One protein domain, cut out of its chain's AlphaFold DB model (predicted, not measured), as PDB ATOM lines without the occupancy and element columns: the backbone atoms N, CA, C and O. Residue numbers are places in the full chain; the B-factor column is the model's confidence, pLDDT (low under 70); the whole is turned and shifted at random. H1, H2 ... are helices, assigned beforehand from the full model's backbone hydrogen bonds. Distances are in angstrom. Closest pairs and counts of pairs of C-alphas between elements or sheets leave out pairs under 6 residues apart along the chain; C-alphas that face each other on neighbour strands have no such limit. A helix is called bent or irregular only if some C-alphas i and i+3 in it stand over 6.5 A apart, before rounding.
ATOM      1  N   TRP A 142      28.853 -48.113  46.120       73.00
ATOM      2  CA  TRP A 142      29.936 -47.166  46.378       73.00
ATOM      3  C   TRP A 142      31.121 -47.797  47.111       73.00
ATOM      4  O   TRP A 142      32.258 -47.516  46.753       73.00
ATOM      5  N   LEU A 143      30.890 -48.698  48.074       77.62
ATOM      6  CA  LEU A 143      31.987 -49.440  48.709       77.62
ATOM      7  C   LEU A 143      32.672 -50.379  47.712       77.62
ATOM      8  O   LEU A 143      33.895 -50.453  47.698       77.62
ATOM      9  N   GLN A 144      31.912 -51.052  46.846       75.69
ATOM     10  CA  GLN A 144      32.485 -51.898  45.792       75.69
ATOM     11  C   GLN A 144      33.321 -51.081  44.800       75.69
ATOM     12  O   GLN A 144      34.414 -51.505  44.431       75.69
ATOM     13  N   ARG A 145      32.847 -49.888  44.423       76.31
ATOM     14  CA  ARG A 145      33.582 -48.955  43.565       76.31
ATOM     15  C   ARG A 145      34.863 -48.452  44.226       76.31
ATOM     16  O   ARG A 145      35.909 -48.494  43.592       76.31
ATOM     17  N   ILE A 146      34.801 -48.052  45.497       83.81
ATOM     18  CA  ILE A 146      35.979 -47.630  46.273       83.81
ATOM     19  C   ILE A 146      36.992 -48.777  46.381       83.81
ATOM     20  O   ILE A 146      38.191 -48.539  46.252       83.81
ATOM     21  N   MET A 147      36.539 -50.023  46.566       82.19
ATOM     22  CA  MET A 147      37.433 -51.186  46.552       82.19
ATOM     23  C   MET A 147      38.075 -51.402  45.179       82.19
ATOM     24  O   MET A 147      39.278 -51.614  45.114       82.19
ATOM     25  N   ALA A 148      37.306 -51.321  44.088       79.88
ATOM     26  CA  ALA A 148      37.850 -51.457  42.737       79.88
ATOM     27  C   ALA A 148      38.884 -50.361  42.428       79.88
ATOM     28  O   ALA A 148      39.955 -50.661  41.914       79.88
ATOM     29  N   GLN A 149      38.604 -49.114  42.818       82.06
ATOM     30  CA  GLN A 149      39.539 -47.996  42.686       82.06
ATOM     31  C   GLN A 149      40.802 -48.192  43.531       82.06
ATOM     32  O   GLN A 149      41.891 -47.929  43.040       82.06
ATOM     33  N   ASN A 150      40.688 -48.703  44.762       85.12
ATOM     34  CA  ASN A 150      41.857 -49.053  45.580       85.12
ATOM     35  C   ASN A 150      42.706 -50.147  44.923       85.12
ATOM     36  O   ASN A 150      43.931 -50.064  44.938       85.12
ATOM     37  N   THR A 151      42.070 -51.144  44.307       82.81
ATOM     38  CA  THR A 151      42.776 -52.159  43.522       82.81
ATOM     39  C   THR A 151      43.506 -51.522  42.343       82.81
ATOM     40  O   THR A 151      44.680 -51.806  42.144       82.81
ATOM     41  N   THR A 152      42.871 -50.634  41.576       83.50
ATOM     42  CA  THR A 152      43.537 -49.920  40.473       83.50
ATOM     43  C   THR A 152      44.703 -49.065  40.969       83.50
ATOM     44  O   THR A 152      45.789 -49.169  40.411       83.50
ATOM     45  N   LEU A 153      44.528 -48.307  42.057       88.00
ATOM     46  CA  LEU A 153      45.596 -47.512  42.676       88.00
ATOM     47  C   LEU A 153      46.781 -48.379  43.116       88.00
ATOM     48  O   LEU A 153      47.927 -47.964  42.979       88.00
ATOM     49  N   HIS A 154      46.524 -49.596  43.603       83.44
ATOM     50  CA  HIS A 154      47.592 -50.534  43.934       83.44
ATOM     51  C   HIS A 154      48.425 -50.922  42.703       83.44
ATOM     52  O   HIS A 154      49.637 -51.058  42.827       83.44
ATOM     53  N   HIS A 155      47.803 -51.083  41.531       80.62
ATOM     54  CA  HIS A 155      48.533 -51.339  40.282       80.62
ATOM     55  C   HIS A 155      49.278 -50.085  39.806       80.62
ATOM     56  O   HIS A 155      50.455 -50.160  39.479       80.62
ATOM     57  N   GLN A 156      48.636 -48.915  39.867       83.94
ATOM     58  CA  GLN A 156      49.243 -47.631  39.490       83.94
ATOM     59  C   GLN A 156      50.418 -47.218  40.387       83.94
ATOM     60  O   GLN A 156      51.167 -46.308  40.038       83.94
ATOM     61  N   ARG A 157      50.619 -47.882  41.534       89.19
ATOM     62  CA  ARG A 157      51.829 -47.713  42.344       89.19
ATOM     63  C   ARG A 157      53.093 -47.972  41.519       89.19
ATOM     64  O   ARG A 157      54.062 -47.246  41.686       89.19
ATOM     65  N   GLU A 158      53.067 -48.960  40.628       86.62
ATOM     66  CA  GLU A 158      54.209 -49.297  39.769       86.62
ATOM     67  C   GLU A 158      54.519 -48.165  38.774       86.62
ATOM     68  O   GLU A 158      55.683 -47.846  38.545       86.62
ATOM     69  N   ASP A 159      53.490 -47.492  38.251       85.38
ATOM     70  CA  ASP A 159      53.657 -46.325  37.376       85.38
ATOM     71  C   ASP A 159      54.233 -45.127  38.151       85.38
ATOM     72  O   ASP A 159      55.120 -44.431  37.661       85.38
ATOM     73  N   LEU A 160      53.774 -44.902  39.389       88.12
ATOM     74  CA  LEU A 160      54.310 -43.855  40.267       88.12
ATOM     75  C   LEU A 160      55.774 -44.113  40.655       88.12
ATOM     76  O   LEU A 160      56.552 -43.166  40.747       88.12
ATOM     77  N   GLU A 161      56.154 -45.376  40.859       88.81
ATOM     78  CA  GLU A 161      57.549 -45.770  41.089       88.81
ATOM     79  C   GLU A 161      58.417 -45.441  39.866       88.81
ATOM     80  O   GLU A 161      59.488 -44.864  40.025       88.81
ATOM     81  N   GLN A 162      57.938 -45.707  38.646       87.19
ATOM     82  CA  GLN A 162      58.656 -45.333  37.419       87.19
ATOM     83  C   GLN A 162      58.767 -43.816  37.236       87.19
ATOM     84  O   GLN A 162      59.782 -43.318  36.747       87.19
ATOM     85  N   LEU A 163      57.744 -43.064  37.650       87.56
ATOM     86  CA  LEU A 163      57.765 -41.603  37.602       87.56
ATOM     87  C   LEU A 163      58.826 -40.993  38.532       87.56
ATOM     88  O   LEU A 163      59.273 -39.882  38.267       87.56
ATOM     89  N   MET A 164      59.310 -41.704  39.555       86.69
ATOM     90  CA  MET A 164      60.410 -41.200  40.390       86.69
ATOM     91  C   MET A 164      61.698 -40.930  39.600       86.69
ATOM     92  O   MET A 164      62.477 -40.058  39.985       86.69
ATOM     93  N   ASP A 165      61.913 -41.658  38.504       89.44
ATOM     94  CA  ASP A 165      63.115 -41.549  37.674       89.44
ATOM     95  C   ASP A 165      62.949 -40.561  36.502       89.44
ATOM     96  O   ASP A 165      63.901 -40.308  35.758       89.44
ATOM     97  N   VAL A 166      61.756 -39.979  36.321       87.19
ATOM     98  CA  VAL A 166      61.462 -39.044  35.227       87.19
ATOM     99  C   VAL A 166      61.737 -37.602  35.679       87.19
ATOM    100  O   VAL A 166      61.066 -37.091  36.577       87.19
ATOM    101  N   PRO A 167      62.702 -36.890  35.065       85.19
ATOM    102  CA  PRO A 167      62.970 -35.500  35.413       85.19
ATOM    103  C   PRO A 167      61.902 -34.558  34.839       85.19
ATOM    104  O   PRO A 167      61.431 -34.742  33.719       85.19
ATOM    105  N   GLY A 168      61.591 -33.486  35.574       85.94
ATOM    106  CA  GLY A 168      60.712 -32.413  35.093       85.94
ATOM    107  C   GLY A 168      59.214 -32.686  35.235       85.94
ATOM    108  O   GLY A 168      58.431 -32.075  34.510       85.94
ATOM    109  N   ILE A 169      58.816 -33.582  36.143       87.25
ATOM    110  CA  ILE A 169      57.405 -33.775  36.502       87.25
ATOM    111  C   ILE A 169      56.859 -32.510  37.164       87.25
ATOM    112  O   ILE A 169      57.542 -31.877  37.972       87.25
ATOM    113  N   ASP A 170      55.615 -32.171  36.832       89.94
ATOM    114  CA  ASP A 170      54.895 -31.086  37.481       89.94
ATOM    115  C   ASP A 170      54.577 -31.433  38.945       89.94
ATOM    116  O   ASP A 170      53.708 -32.248  39.267       89.94
ATOM    117  N   GLU A 171      55.301 -30.789  39.856       85.88
ATOM    118  CA  GLU A 171      55.123 -30.950  41.296       85.88
ATOM    119  C   GLU A 171      53.739 -30.466  41.767       85.88
ATOM    120  O   GLU A 171      53.213 -30.986  42.754       85.88
ATOM    121  N   ALA A 172      53.101 -29.537  41.043       89.75
ATOM    122  CA  ALA A 172      51.756 -29.073  41.368       89.75
ATOM    123  C   ALA A 172      50.710 -30.179  41.152       89.75
ATOM    124  O   ALA A 172      49.824 -30.360  41.992       89.75
ATOM    125  N   GLU A 173      50.833 -30.966  40.079       83.75
ATOM    126  CA  GLU A 173      49.950 -32.111  39.830       83.75
ATOM    127  C   GLU A 173      50.142 -33.207  40.886       83.75
ATOM    128  O   GLU A 173      49.165 -33.727  41.435       83.75
ATOM    129  N   LEU A 174      51.395 -33.501  41.258       87.50
ATOM    130  CA  LEU A 174      51.700 -34.451  42.335       87.50
ATOM    131  C   LEU A 174      51.114 -34.002  43.680       87.50
ATOM    132  O   LEU A 174      50.592 -34.824  44.440       87.50
ATOM    133  N   GLN A 175      51.148 -32.699  43.968       88.69
ATOM    134  CA  GLN A 175      50.570 -32.140  45.185       88.69
ATOM    135  C   GLN A 175      49.040 -32.281  45.214       88.69
ATOM    136  O   GLN A 175      48.479 -32.630  46.256       88.69
ATOM    137  N   VAL A 176      48.365 -32.071  44.079       91.38
ATOM    138  CA  VAL A 176      46.913 -32.291  43.954       91.38
ATOM    139  C   VAL A 176      46.566 -33.761  44.195       91.38
ATOM    140  O   VAL A 176      45.681 -34.054  45.003       91.38
ATOM    141  N   ILE A 177      47.288 -34.691  43.561       87.19
ATOM    142  CA  ILE A 177      47.073 -36.137  43.732       87.19
ATOM    143  C   ILE A 177      47.278 -36.542  45.196       87.19
ATOM    144  O   ILE A 177      46.432 -37.226  45.778       87.19
ATOM    145  N   SER A 178      48.365 -36.078  45.817       90.31
ATOM    146  CA  SER A 178      48.661 -36.331  47.229       90.31
ATOM    147  C   SER A 178      47.539 -35.835  48.149       90.31
ATOM    148  O   SER A 178      47.086 -36.572  49.029       90.31
ATOM    149  N   GLY A 179      47.026 -34.623  47.907       90.12
ATOM    150  CA  GLY A 179      45.919 -34.046  48.669       90.12
ATOM    151  C   GLY A 179      44.630 -34.865  48.571       90.12
ATOM    152  O   GLY A 179      44.011 -35.168  49.593       90.12
ATOM    153  N   LEU A 180      44.256 -35.287  47.359       89.81
ATOM    154  CA  LEU A 180      43.056 -36.100  47.122       89.81
ATOM    155  C   LEU A 180      43.145 -37.474  47.798       89.81
ATOM    156  O   LEU A 180      42.181 -37.915  48.429       89.81
ATOM    157  N   LEU A 181      44.302 -38.140  47.706       90.56
ATOM    158  CA  LEU A 181      44.535 -39.421  48.376       90.56
ATOM    159  C   LEU A 181      44.489 -39.266  49.899       90.56
ATOM    160  O   LEU A 181      43.824 -40.054  50.575       90.56
ATOM    161  N   GLY A 182      45.124 -38.222  50.436       90.38
ATOM    162  CA  GLY A 182      45.089 -37.910  51.863       90.38
ATOM    163  C   GLY A 182      43.669 -37.669  52.379       90.38
ATOM    164  O   GLY A 182      43.283 -38.211  53.418       90.38
ATOM    165  N   GLU A 183      42.851 -36.914  51.642       91.31
ATOM    166  CA  GLU A 183      41.456 -36.679  52.018       91.31
ATOM    167  C   GLU A 183      40.613 -37.961  51.950       91.31
ATOM    168  O   GLU A 183      39.829 -38.239  52.865       91.31
ATOM    169  N   ALA A 184      40.798 -38.778  50.910       89.31
ATOM    170  CA  ALA A 184      40.119 -40.063  50.784       89.31
ATOM    171  C   ALA A 184      40.454 -40.995  51.961       89.31
ATOM    172  O   ALA A 184      39.546 -41.555  52.583       89.31
ATOM    173  N   MET A 185      41.737 -41.105  52.319       90.06
ATOM    174  CA  MET A 185      42.196 -41.887  53.469       90.06
ATOM    175  C   MET A 185      41.589 -41.379  54.779       90.06
ATOM    176  O   MET A 185      41.068 -42.174  55.558       90.06
ATOM    177  N   ASN A 186      41.568 -40.062  55.002       92.12
ATOM    178  CA  ASN A 186      40.980 -39.471  56.206       92.12
ATOM    179  C   ASN A 186      39.473 -39.778  56.321       92.12
ATOM    180  O   ASN A 186      38.974 -40.135  57.391       92.12
ATOM    181  N   ARG A 187      38.730 -39.714  55.210       87.25
ATOM    182  CA  ARG A 187      37.300 -40.067  55.192       87.25
ATOM    183  C   ARG A 187      37.072 -41.548  55.495       87.25
ATOM    184  O   ARG A 187      36.161 -41.869  56.261       87.25
ATOM    185  N   ILE A 188      37.899 -42.441  54.949       87.50
ATOM    186  CA  ILE A 188      37.850 -43.882  55.251       87.50
ATOM    187  C   ILE A 188      38.143 -44.126  56.733       87.50
ATOM    188  O   ILE A 188      37.399 -44.849  57.396       87.50
ATOM    189  N   ASP A 189      39.172 -43.483  57.276       88.75
ATOM    190  CA  ASP A 189      39.549 -43.594  58.682       88.75
ATOM    191  C   ASP A 189      38.465 -43.046  59.614       88.75
ATOM    192  O   ASP A 189      38.144 -43.670  60.625       88.75
ATOM    193  N   THR A 190      37.829 -41.933  59.245       89.44
ATOM    194  CA  THR A 190      36.677 -41.374  59.965       89.44
ATOM    195  C   THR A 190      35.522 -42.374  60.005       89.44
ATOM    196  O   THR A 190      34.972 -42.641  61.076       89.44
ATOM    197  N   LEU A 191      35.187 -42.992  58.865       86.12
ATOM    198  CA  LEU A 191      34.153 -44.029  58.788       86.12
ATOM    199  C   LEU A 191      34.529 -45.272  59.606       86.12
ATOM    200  O   LEU A 191      33.681 -45.818  60.314       86.12
ATOM    201  N   ARG A 192      35.791 -45.703  59.554       85.06
ATOM    202  CA  ARG A 192      36.306 -46.833  60.340       85.06
ATOM    203  C   ARG A 192      36.199 -46.559  61.837       85.06
ATOM    204  O   ARG A 192      35.716 -47.410  62.579       85.06
ATOM    205  N   ASN A 193      36.612 -45.374  62.280       84.25
ATOM    206  CA  ASN A 193      36.607 -44.983  63.687       84.25
ATOM    207  C   ASN A 193      35.176 -44.832  64.226       84.25
ATOM    208  O   ASN A 193      34.880 -45.317  65.320       84.25
ATOM    209  N   ALA A 194      34.270 -44.250  63.431       83.25
ATOM    210  CA  ALA A 194      32.846 -44.173  63.756       83.25
ATOM    211  C   ALA A 194      32.200 -45.563  63.906       83.25
ATOM    212  O   ALA A 194      31.295 -45.741  64.715       83.25
ATOM    213  N   ASN A 195      32.706 -46.563  63.180       81.44
ATOM    214  CA  ASN A 195      32.241 -47.950  63.225       81.44
ATOM    215  C   ASN A 195      33.226 -48.875  63.961       81.44
ATOM    216  O   ASN A 195      33.314 -50.064  63.656       81.44
ATOM    217  N   SER A 196      33.989 -48.347  64.926       74.94
ATOM    218  CA  SER A 196      35.106 -49.074  65.552       74.94
ATOM    219  C   SER A 196      34.718 -50.417  66.182       74.94
ATOM    220  O   SER A 196      35.537 -51.332  66.192       74.94
ATOM    221  N   SER A 197      33.479 -50.589  66.651       74.81
ATOM    222  CA  SER A 197      32.960 -51.872  67.153       74.81
ATOM    223  C   SER A 197      33.003 -52.991  66.105       74.81
ATOM    224  O   SER A 197      33.302 -54.129  66.454       74.81
ATOM    225  N   CYS A 198      32.793 -52.670  64.826       69.75
ATOM    226  CA  CYS A 198      32.851 -53.619  63.710       69.75
ATOM    227  C   CYS A 198      34.289 -54.002  63.322       69.75
ATOM    228  O   CYS A 198      34.499 -55.029  62.680       69.75
ATOM    229  N   PHE A 199      35.279 -53.191  63.709       67.00
ATOM    230  CA  PHE A 199      36.697 -53.384  63.377       67.00
ATOM    231  C   PHE A 199      37.558 -53.798  64.584       67.00
ATOM    232  O   PHE A 199      38.718 -54.169  64.413       67.00
TER     233      PHE A 199
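AT A GLANCE: This is residues 142 to 199 of the 206 residues of the protein "SWIM-type domain-containing protein" of Phycomyces blakesleeanus (strain ATCC 8743b / DSM 1359 / FGSC 10004 / NBRC 33097 / NRRL 1555) (UniProt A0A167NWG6). Two long helices, H2 and H1, make a long, open U: the chain runs along H1, turns through the loop of residues 164 to 170, and folds back along H2, with a gap left between the two. The very short helix H3 turns off the far end of H2, away from the loop, and H1 has a kink partway along. The printed part has 58 residues with three named helices, in the order H1, H2, H3, and no named strand; the class is all helix. The whole is loose, with a radius of gyration of the C-alphas of 14.6 A, and its outline is a rod that spans 46 by 20 by 17 A.

HOW THE PARTS SIT: The longest helix is H2, residues 171 to 194. H3, residues 196 to 199, is near H2: the two are close but not clearly touching, with 1 pair of C-alphas within 8 A, those of Arg 192 and Phe 199, 7.2 A apart. H1, residues 142 to 163, and H2 are apart, with no C-alpha of the one within 8 A of the other. H1 and H3 are apart too. Among the stretches that stand free are residues 161 to 173, of which 161 to 163 belong to H1 and 171 to 173 to H2. In H2 every O i to N i+4 pair is within hydrogen-bond range, in H1 16 of 18 are, and H3 is too short for such a pair; its 1 pair of O i and N i+3 is within range.

IN THESE COORDINATES: H2 has 24 residues and measures 34.3 A from the C-alpha of Glu 171, at (55.123, -30.950, 41.296), to that of Ala 194, at (32.846, -44.173, 63.756). H1 has 22 residues and measures 29.7 A from the C-alpha of Trp 142, at (29.936, -47.166, 46.378), to that of Leu 163. It has a kink of 36 degrees near residue 155. H1 is neither bent nor irregular, but only just: C-alphas 155 and 158 are 6.1 A apart. H3 has 4 residues and ends with C-alpha 199 at (36.697, -53.384, 63.377).

THE WHOLE: The two C-alphas farthest apart are those of Gly 168 and Ser 197, 46.7 A. The first and last printed C-alphas, those of Trp 142 and Phe 199, are 19.3 A apart. The printed part has no cut. The link from H1 to H2, 7 residues, is short, and the link from H2 to H3, 1 residue, is tight. The mean pLDDT of the printed part is 85.0, and residues 198 to 199 are under 70.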